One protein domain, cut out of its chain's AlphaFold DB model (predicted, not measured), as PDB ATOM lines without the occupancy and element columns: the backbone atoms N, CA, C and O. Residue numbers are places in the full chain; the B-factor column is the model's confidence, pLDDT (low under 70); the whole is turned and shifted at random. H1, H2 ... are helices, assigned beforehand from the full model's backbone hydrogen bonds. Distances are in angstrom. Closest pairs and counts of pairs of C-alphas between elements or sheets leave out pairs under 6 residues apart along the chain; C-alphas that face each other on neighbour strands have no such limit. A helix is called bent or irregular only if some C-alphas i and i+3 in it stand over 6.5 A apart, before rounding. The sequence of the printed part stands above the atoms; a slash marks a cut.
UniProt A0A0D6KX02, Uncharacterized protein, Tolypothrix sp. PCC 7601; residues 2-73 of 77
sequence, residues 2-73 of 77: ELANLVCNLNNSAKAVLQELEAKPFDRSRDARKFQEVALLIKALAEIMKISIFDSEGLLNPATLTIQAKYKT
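What this domain is: This is residues 2 to 73 of the 77 residues of an uncharacterized protein of Tolypothrix sp. PCC 7601 (UniProt A0A0D6KX02). Two long helices, H1 and H2, make the arms of a wide, open U, joined across its closed end by the tight link of residues 23 to 27, and a short third helix, H3, folds back beside the far end of H2. H1 is an arm that touches no other helix, and the space between the two arms is empty. The printed part has 72 residues with three named helices in the order H1, H2, H3, no named strand, and is all helix in class. It is only just loose, close to extended, with a radius of gyration of the C-alphas of 16.7 A, and its elongated outline spans 52 by 29 by 17 A.

How they stand to each other: Start at H1, residues 2 to 22, and you will find it apart from H2, residues 28 to 48. Residues 2 to 20 of H1 stand free. Go on to H3, residues 62 to 71, which is also apart from H1. H2 and H3 form a helical hairpin: they touch, with Ile 48 and Ile 67 as the closest C-alphas, 6.8 A apart. Their lines stand at a shallow tilt of 13 degrees, opposite ways. H2 touches H3 with residues 44 to 48 alone. In H1 and H3 every O i to N i+4 pair is within hydrogen-bond range; in H2, 15 of 17 are.

Where its parts are: Find C-alpha 2 at (180.469, 132.341, 120.521); from there H1 runs 30.1 A to C-alpha 22. H2 begins at C-alpha 28, at (164.365, 99.090, 120.852), and runs 29.4 A; it is irregular, with C-alphas 30 and 33 7.2 A apart. H3 covers 14.7 A and ends at C-alpha 71, at (176.751, 116.262, 136.838).

The domain as a whole: Look to Pro 25 and Glu 57 for the two C-alphas farthest apart, 52.3 A. The printed part has no cut. The link from H2 to H3, residues 49 to 61, is long. Mean pLDDT of the printed part is 83.7, and residue 73 is under 70.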
ATOM      1  N   GLU A   2     180.227 133.789 120.355       81.44
ATOM      2  CA  GLU A   2     180.469 132.341 120.521       81.44
ATOM      3  C   GLU A   2     179.235 131.526 120.929       81.44
ATOM      4  O   GLU A   2     178.972 130.495 120.321       81.44
ATOM      5  N   LEU A   3     178.432 132.005 121.889       77.88
ATOM      6  CA  LEU A   3     177.221 131.290 122.317       77.88
ATOM      7  C   LEU A   3     176.215 131.110 121.170       77.88
ATOM      8  O   LEU A   3     175.650 130.035 121.006       77.88
ATOM      9  N   ALA A   4     176.017 132.145 120.350       85.62
ATOM     10  CA  ALA A   4     175.109 132.077 119.209       85.62
ATOM     11  C   ALA A   4     175.589 131.053 118.168       85.62
ATOM     12  O   ALA A   4     174.794 130.250 117.683       85.62
ATOM     13  N   ASN A   5     176.895 131.023 117.881       91.25
ATOM     14  CA  ASN A   5     177.485 130.030 116.981       91.25
ATOM     15  C   ASN A   5     177.381 128.610 117.548       91.25
ATOM     16  O   ASN A   5     177.028 127.689 116.814       91.25
ATOM     17  N   LEU A   6     177.633 128.432 118.848       82.50
ATOM     18  CA  LEU A   6     177.489 127.143 119.521       82.50
ATOM     19  C   LEU A   6     176.054 126.616 119.401       82.50
ATOM     20  O   LEU A   6     175.853 125.483 118.970       82.50
ATOM     21  N   VAL A   7     175.061 127.450 119.719       82.81
ATOM     22  CA  VAL A   7     173.640 127.084 119.615       82.81
ATOM     23  C   VAL A   7     173.265 126.735 118.172       82.81
ATOM     24  O   VAL A   7     172.581 125.740 117.939       82.81
ATOM     25  N   CYS A   8     173.753 127.500 117.194       90.88
ATOM     26  CA  CYS A   8     173.491 127.236 115.780       90.88
ATOM     27  C   CYS A   8     174.072 125.880 115.332       90.88
ATOM     28  O   CYS A   8     173.376 125.072 114.714       90.88
ATOM     29  N   ASN A   9     175.317 125.582 115.715       90.56
ATOM     30  CA  ASN A   9     175.985 124.321 115.385       90.56
ATOM     31  C   ASN A   9     175.312 123.108 116.044       90.56
ATOM     32  O   ASN A   9     175.137 122.072 115.394       90.56
ATOM     33  N   LEU A  10     174.897 123.244 117.309       84.88
ATOM     34  CA  LEU A  10     174.146 122.211 118.024       84.88
ATOM     35  C   LEU A  10     172.805 121.933 117.339       84.88
ATOM     36  O   LEU A  10     172.480 120.773 117.090       84.88
ATOM     37  N   ASN A  11     172.068 122.981 116.964       87.50
ATOM     38  CA  ASN A  11     170.787 122.843 116.273       87.50
ATOM     39  C   ASN A  11     170.931 122.162 114.909       87.50
ATOM     40  O   ASN A  11     170.154 121.263 114.591       87.50
ATOM     41  N   ASN A  12     171.930 122.552 114.112       93.06
ATOM     42  CA  ASN A  12     172.169 121.943 112.802       93.06
ATOM     43  C   ASN A  12     172.522 120.455 112.925       93.06
ATOM     44  O   ASN A  12     171.980 119.633 112.186       93.06
ATOM     45  N   SER A  13     173.372 120.104 113.894       88.38
ATOM     46  CA  SER A  13     173.763 118.713 114.150       88.38
ATOM     47  C   SER A  13     172.577 117.876 114.635       88.38
ATOM     48  O   SER A  13     172.344 116.782 114.125       88.38
ATOM     49  N   ALA A  14     171.785 118.409 115.572       85.44
ATOM     50  CA  ALA A  14     170.581 117.746 116.063       85.44
ATOM     51  C   ALA A  14     169.577 117.503 114.929       85.44
ATOM     52  O   ALA A  14     169.064 116.397 114.793       85.44
ATOM     53  N   LYS A  15     169.347 118.505 114.074       89.56
ATOM     54  CA  LYS A  15     168.440 118.393 112.927       89.56
ATOM     55  C   LYS A  15     168.865 117.287 111.961       89.56
ATOM     56  O   LYS A  15     168.024 116.474 111.593       89.56
ATOM     57  N   ALA A  16     170.140 117.245 111.574       90.12
ATOM     58  CA  ALA A  16     170.645 116.233 110.646       90.12
ATOM     59  C   ALA A  16     170.457 114.809 111.200       90.12
ATOM     60  O   ALA A  16     169.904 113.944 110.526       90.12
ATOM     61  N   VAL A  17     170.831 114.587 112.464       83.88
ATOM     62  CA  VAL A  17     170.703 113.272 113.110       83.88
ATOM     63  C   VAL A  17     169.237 112.875 113.313       83.88
ATOM     64  O   VAL A  17     168.889 111.709 113.134       83.88
ATOM     65  N   LEU A  18     168.355 113.823 113.651       83.31
ATOM     66  CA  LEU A  18     166.918 113.557 113.780       83.31
ATOM     67  C   LEU A  18     166.298 113.131 112.447       83.31
ATOM     68  O   LEU A  18     165.548 112.161 112.423       83.31
ATOM     69  N   GLN A  19     166.666 113.780 111.338       88.44
ATOM     70  CA  GLN A  19     166.196 113.394 110.002       88.44
ATOM     71  C   GLN A  19     166.626 111.966 109.628       88.44
ATOM     72  O   GLN A  19     165.837 111.203 109.074       88.44
ATOM     73  N   GLU A  20     167.857 111.571 109.961       85.50
ATOM     74  CA  GLU A  20     168.334 110.199 109.739       85.50
ATOM     75  C   GLU A  20     167.615 109.161 110.611       85.50
ATOM     76  O   GLU A  20     167.406 108.025 110.173       85.50
ATOM     77  N   LEU A  21     167.261 109.533 111.844       78.81
ATOM     78  CA  LEU A  21     166.511 108.677 112.763       78.81
ATOM     79  C   LEU A  21     165.058 108.512 112.315       78.81
ATOM     80  O   LEU A  21     164.567 107.389 112.312       78.81
ATOM     81  N   GLU A  22     164.395 109.590 111.890       83.31
ATOM     82  CA  GLU A  22     163.019 109.557 111.372       83.31
ATOM     83  C   GLU A  22     162.891 108.720 110.092       83.31
ATOM     84  O   GLU A  22     161.855 108.099 109.856       83.31
ATOM     85  N   ALA A  23     163.954 108.642 109.286       89.19
ATOM     86  CA  ALA A  23     163.989 107.815 108.082       89.19
ATOM     87  C   ALA A  23     164.006 106.300 108.368       89.19
ATOM     88  O   ALA A  23     163.862 105.498 107.441       89.19
ATOM     89  N   LYS A  24     164.208 105.881 109.624       86.31
ATOM     90  CA  LYS A  24     164.300 104.471 110.023       86.31
ATOM     91  C   LYS A  24     163.222 104.142 111.061       86.31
ATOM     92  O   LYS A  24     162.966 104.936 111.959       86.31
ATOM     93  N   PRO A  25     162.613 102.947 111.008       88.81
ATOM     94  CA  PRO A  25     161.735 102.512 112.082       88.81
ATOM     95  C   PRO A  25     162.517 102.395 113.398       88.81
ATOM     96  O   PRO A  25     163.707 102.043 113.418       88.81
ATOM     97  N   PHE A  26     161.822 102.684 114.498       85.75
ATOM     98  CA  PHE A  26     162.372 102.566 115.842       85.75
ATOM     99  C   PHE A  26     162.773 101.119 116.135       85.75
ATOM    100  O   PHE A  26     161.974 100.194 115.978       85.75
ATOM    101  N   ASP A  27     163.997 100.943 116.620       89.50
ATOM    102  CA  ASP A  27     164.520  99.662 117.069       89.50
ATOM    103  C   ASP A  27     164.892  99.772 118.546       89.50
ATOM    104  O   ASP A  27     165.842 100.458 118.925       89.50
ATOM    105  N   ARG A  28     164.160  99.052 119.400       87.62
ATOM    106  CA  ARG A  28     164.365  99.090 120.852       87.62
ATOM    107  C   ARG A  28     165.792  98.711 121.259       87.62
ATOM    108  O   ARG A  28     166.311  99.293 122.206       87.62
ATOM    109  N   SER A  29     166.415  97.751 120.577       88.69
ATOM    110  CA  SER A  29     167.760  97.270 120.916       88.69
ATOM    111  C   SER A  29     168.844  98.301 120.587       88.69
ATOM    112  O   SER A  29     169.822  98.430 121.323       88.69
ATOM    113  N   ARG A  30     168.635  99.079 119.519       84.19
ATOM    114  CA  ARG A  30     169.554 100.118 119.038       84.19
ATOM    115  C   ARG A  30     169.323 101.474 119.708       84.19
ATOM    116  O   ARG A  30     170.283 102.178 120.026       84.19
ATOM    117  N   ASP A  31     168.061 101.851 119.898       84.88
ATOM    118  CA  ASP A  31     167.669 103.238 120.147       84.88
ATOM    119  C   ASP A  31     167.346 103.511 121.621       84.88
ATOM    120  O   ASP A  31     167.611 104.613 122.101       84.88
ATOM    121  N   ALA A  32     166.840 102.530 122.380       87.12
ATOM    122  CA  ALA A  32     166.351 102.768 123.746       87.12
ATOM    123  C   ALA A  32     167.417 103.376 124.674       87.12
ATOM    124  O   ALA A  32     167.123 104.304 125.428       87.12
ATOM    125  N   ARG A  33     168.667 102.904 124.580       86.75
ATOM    126  CA  ARG A  33     169.786 103.442 125.367       86.75
ATOM    127  C   ARG A  33     170.087 104.901 125.013       86.75
ATOM    128  O   ARG A  33     170.239 105.722 125.909       86.75
ATOM    129  N   LYS A  34     170.112 105.238 123.721       82.19
ATOM    130  CA  LYS A  34     170.370 106.610 123.253       82.19
ATOM    131  C   LYS A  34     169.262 107.566 123.687       82.19
ATOM    132  O   LYS A  34     169.540 108.667 124.148       82.19
ATOM    133  N   PHE A  35     168.002 107.134 123.609       83.19
ATOM    134  CA  PHE A  35     166.871 107.913 124.123       83.19
ATOM    135  C   PHE A  35     166.974 108.151 125.631       83.19
ATOM    136  O   PHE A  35     166.689 109.252 126.099       83.19
ATOM    137  N   GLN A  36     167.418 107.148 126.394       86.75
ATOM    138  CA  GLN A  36     167.654 107.302 127.827       86.75
ATOM    139  C   GLN A  36     168.770 108.315 128.117       86.75
ATOM    140  O   GLN A  36     168.605 109.161 128.993       86.75
ATOM    141  N   GLU A  37     169.871 108.277 127.365       84.38
ATOM    142  CA  GLU A  37     170.969 109.248 127.481       84.38
ATOM    143  C   GLU A  37     170.495 110.680 127.171       84.38
ATOM    144  O   GLU A  37     170.763 111.599 127.947       84.38
ATOM    145  N   VAL A  38     169.702 110.871 126.111       83.25
ATOM    146  CA  VAL A  38     169.109 112.178 125.772       83.25
ATOM    147  C   VAL A  38     168.143 112.656 126.859       83.25
ATOM    148  O   VAL A  38     168.188 113.820 127.256       83.25
ATOM    149  N   ALA A  39     167.294 111.773 127.391       82.25
ATOM    150  CA  ALA A  39     166.375 112.122 128.472       82.25
ATOM    151  C   ALA A  39     167.123 112.562 129.744       82.25
ATOM    152  O   ALA A  39     166.720 113.527 130.399       82.25
ATOM    153  N   LEU A  40     168.231 111.891 130.077       84.62
ATOM    154  CA  LEU A  40     169.100 112.274 131.192       84.62
ATOM    155  C   LEU A  40     169.757 113.636 130.954       84.62
ATOM    156  O   LEU A  40     169.765 114.466 131.863       84.62
ATOM    157  N   LEU A  41     170.239 113.893 129.736       82.81
ATOM    158  CA  LEU A  41     170.826 115.180 129.366       82.81
ATOM    159  C   LEU A  41     169.811 116.326 129.486       82.81
ATOM    160  O   LEU A  41     170.106 117.339 130.116       82.81
ATOM    161  N   ILE A  42     168.601 116.159 128.942       83.50
ATOM    162  CA  ILE A  42     167.528 117.164 129.038       83.50
ATOM    163  C   ILE A  42     167.180 117.434 130.505       83.50
ATOM    164  O   ILE A  42     167.021 118.589 130.901       83.50
ATOM    165  N   LYS A  43     167.101 116.385 131.332       83.38
ATOM    166  CA  LYS A  43     166.831 116.523 132.768       83.38
ATOM    167  C   LYS A  43     167.936 117.306 133.482       83.38
ATOM    168  O   LYS A  43     167.617 118.183 134.283       83.38
ATOM    169  N   ALA A  44     169.202 117.030 133.168       81.44
ATOM    170  CA  ALA A  44     170.337 117.754 133.731       81.44
ATOM    171  C   ALA A  44     170.324 119.232 133.319       81.44
ATOM    172  O   ALA A  44     170.413 120.104 134.180       81.44
ATOM    173  N   LEU A  45     170.119 119.528 132.030       82.19
ATOM    174  CA  LEU A  45     170.019 120.900 131.520       82.19
ATOM    175  C   LEU A  45     168.866 121.671 132.170       82.19
ATOM    176  O   LEU A  45     169.051 122.809 132.597       82.19
ATOM    177  N   ALA A  46     167.690 121.055 132.290       84.12
ATOM    178  CA  ALA A  46     166.533 121.678 132.928       84.12
ATOM    179  C   ALA A  46     166.761 121.962 134.421       84.12
ATOM    180  O   ALA A  46     166.200 122.920 134.947       84.12
ATOM    181  N   GLU A  47     167.553 121.142 135.114       83.75
ATOM    182  CA  GLU A  47     167.934 121.385 136.506       83.75
ATOM    183  C   GLU A  47     168.968 122.513 136.610       83.75
ATOM    184  O   GLU A  47     168.783 123.425 137.409       83.75
ATOM    185  N   ILE A  48     169.990 122.509 135.746       81.44
ATOM    186  CA  ILE A  48     171.028 123.552 135.686       81.44
ATOM    187  C   ILE A  48     170.413 124.926 135.399       81.44
ATOM    188  O   ILE A  48     170.692 125.881 136.116       81.44
ATOM    189  N   MET A  49     169.535 125.032 134.396       80.00
ATOM    190  CA  MET A  49     168.920 126.311 134.007       80.00
ATOM    191  C   MET A  49     168.004 126.911 135.083       80.00
ATOM    192  O   MET A  49     167.716 128.104 135.033       80.00
ATOM    193  N   LYS A  50     167.524 126.109 136.041       82.75
ATOM    194  CA  LYS A  50     166.670 126.588 137.141       82.75
ATOM    195  C   LYS A  50     167.459 127.195 138.295       82.75
ATOM    196  O   LYS A  50     166.853 127.823 139.159       82.75
ATOM    197  N   ILE A  51     168.775 126.988 138.343       80.81
ATOM    198  CA  ILE A  51     169.616 127.496 139.422       80.81
ATOM    199  C   ILE A  51     170.311 128.764 138.953       80.81
ATOM    200  O   ILE A  51     171.152 128.745 138.057       80.81
ATOM    201  N   SER A  52     169.972 129.879 139.597       79.56
ATOM    202  CA  SER A  52     170.742 131.111 139.470       79.56
ATOM    203  C   SER A  52     172.170 130.860 139.941       79.56
ATOM    204  O   SER A  52     172.374 130.372 141.052       79.56
ATOM    205  N   ILE A  53     173.149 131.206 139.102       80.12
ATOM    206  CA  ILE A  53     174.580 131.016 139.396       80.12
ATOM    207  C   ILE A  53     174.976 131.754 140.676       80.12
ATOM    208  O   ILE A  53     175.760 131.225 141.466       80.12
ATOM    209  N   PHE A  54     174.406 132.942 140.880       80.19
ATOM    210  CA  PHE A  54     174.610 133.768 142.059       80.19
ATOM    211  C   PHE A  54     173.383 133.749 142.971       80.19
ATOM    212  O   PHE A  54     172.251 133.582 142.505       80.19
ATOM    213  N   ASP A  55     173.621 133.896 144.268       83.56
ATOM    214  CA  ASP A  55     172.582 134.138 145.260       83.56
ATOM    215  C   ASP A  55     172.155 135.617 145.290       83.56
ATOM    216  O   ASP A  55     172.583 136.437 144.472       83.56
ATOM    217  N   SER A  56     171.267 135.962 146.224       87.62
ATOM    218  CA  SER A  56     170.753 137.326 146.390       87.62
ATOM    219  C   SER A  56     171.808 138.343 146.831       87.62
ATOM    220  O   SER A  56     171.560 139.540 146.710       87.62
ATOM    221  N   GLU A  57     172.958 137.895 147.337       90.56
ATOM    222  CA  GLU A  57     174.073 138.753 147.752       90.56
ATOM    223  C   GLU A  57     175.146 138.878 146.655       90.56
ATOM    224  O   GLU A  57     176.121 139.612 146.813       90.56
ATOM    225  N   GLY A  58     174.956 138.203 145.515       83.94
ATOM    226  CA  GLY A  58     175.909 138.188 144.406       83.94
ATOM    227  C   GLY A  58     177.066 137.203 144.599       83.94
ATOM    228  O   GLY A  58     178.012 137.219 143.807       83.94
ATOM    229  N   LEU A  59     177.008 136.338 145.616       88.81
ATOM    230  CA  LEU A  59     177.974 135.262 145.834       88.81
ATOM    231  C   LEU A  59     177.559 134.009 145.055       88.81
ATOM    232  O   LEU A  59     176.424 133.884 144.605       88.81
ATOM    233  N   LEU A  60     178.491 133.071 144.849       82.56
ATOM    234  CA  LEU A  60     178.182 131.802 144.182       82.56
ATOM    235  C   LEU A  60     177.100 131.053 144.957       82.56
ATOM    236  O   LEU A  60     177.296 130.688 146.115       82.56
ATOM    237  N   ASN A  61     175.994 130.756 144.281       83.50
ATOM    238  CA  ASN A  61     174.906 129.996 144.866       83.50
ATOM    239  C   ASN A  61     175.423 128.599 145.269       83.50
ATOM    240  O   ASN A  61     175.906 127.858 144.406       83.50
ATOM    241  N   PRO A  62     175.305 128.185 146.544       83.62
ATOM    242  CA  PRO A  62     175.747 126.864 146.997       83.62
ATOM    243  C   PRO A  62     175.105 125.700 146.221       83.62
ATOM    244  O   PRO A  62     175.697 124.626 146.068       83.62
ATOM    245  N   ALA A  63     173.907 125.911 145.672       81.12
ATOM    246  CA  ALA A  63     173.237 124.928 144.833       81.12
ATOM    247  C   ALA A  63     173.955 124.716 143.483       81.12
ATOM    248  O   ALA A  63     173.924 123.608 142.943       81.12
ATOM    249  N   THR A  64     174.687 125.719 142.985       77.44
ATOM    250  CA  THR A  64     175.561 125.606 141.804       77.44
ATOM    251  C   THR A  64     176.684 124.596 142.043       77.44
ATOM    252  O   THR A  64     176.943 123.758 141.181       77.44
ATOM    253  N   LEU A  65     177.302 124.602 143.232       76.75
ATOM    254  CA  LEU A  65     178.347 123.631 143.603       76.75
ATOM    255  C   LEU A  65     177.794 122.199 143.654       76.75
ATOM    256  O   LEU A  65     178.441 121.253 143.204       76.75
ATOM    257  N   THR A  66     176.566 122.047 144.155       80.31
ATOM    258  CA  THR A  66     175.880 120.750 144.245       80.31
ATOM    259  C   THR A  66     175.558 120.189 142.857       80.31
ATOM    260  O   THR A  66     175.822 119.017 142.585       80.31
ATOM    261  N   ILE A  67     175.045 121.027 141.952       77.56
ATOM    262  CA  ILE A  67     174.788 120.651 140.555       77.56
ATOM    263  C   ILE A  67     176.083 120.296 139.827       77.56
ATOM    264  O   ILE A  67     176.131 119.283 139.125       77.56
ATOM    265  N   GLN A  68     177.140 121.089 140.018       75.94
ATOM    266  CA  GLN A  68     178.440 120.822 139.413       75.94
ATOM    267  C   GLN A  68     178.960 119.447 139.837       75.94
ATOM    268  O   GLN A  68     179.380 118.674 138.983       75.94
ATOM    269  N   ALA A  69     178.885 119.107 141.127       80.31
ATOM    270  CA  ALA A  69     179.297 117.799 141.628       80.31
ATOM    271  C   ALA A  69     178.428 116.655 141.076       80.31
ATOM    272  O   ALA A  69     178.962 115.639 140.634       80.31
ATOM    273  N   LYS A  70     177.101 116.836 141.054       78.81
ATOM    274  CA  LYS A  70     176.125 115.833 140.596       78.81
ATOM    275  C   LYS A  70     176.287 115.467 139.120       78.81
ATOM    276  O   LYS A  70     176.061 114.320 138.747       78.81
ATOM    277  N   TYR A  71     176.671 116.433 138.289       74.12
ATOM    278  CA  TYR A  71     176.751 116.262 136.838       74.12
ATOM    279  C   TYR A  71     178.173 116.286 136.278       74.12
ATOM    280  O   TYR A  71     178.346 116.122 135.075       74.12
ATOM    281  N   LYS A  72     179.197 116.377 137.137       72.88
ATOM    282  CA  LYS A  72     180.618 116.296 136.753       72.88
ATOM    283  C   LYS A  72     180.955 115.052 135.924       72.88
ATOM    284  O   LYS A  72     181.885 115.085 135.128       72.88
ATOM    285  N   THR A  73     180.229 113.957 136.142       68.19
ATOM    286  CA  THR A  73     180.457 112.650 135.512       68.19
ATOM    287  C   THR A  73     179.443 112.308 134.419       68.19
ATOM    288  O   THR A  73     179.553 111.242 133.813       68.19
TER     289      THR A  73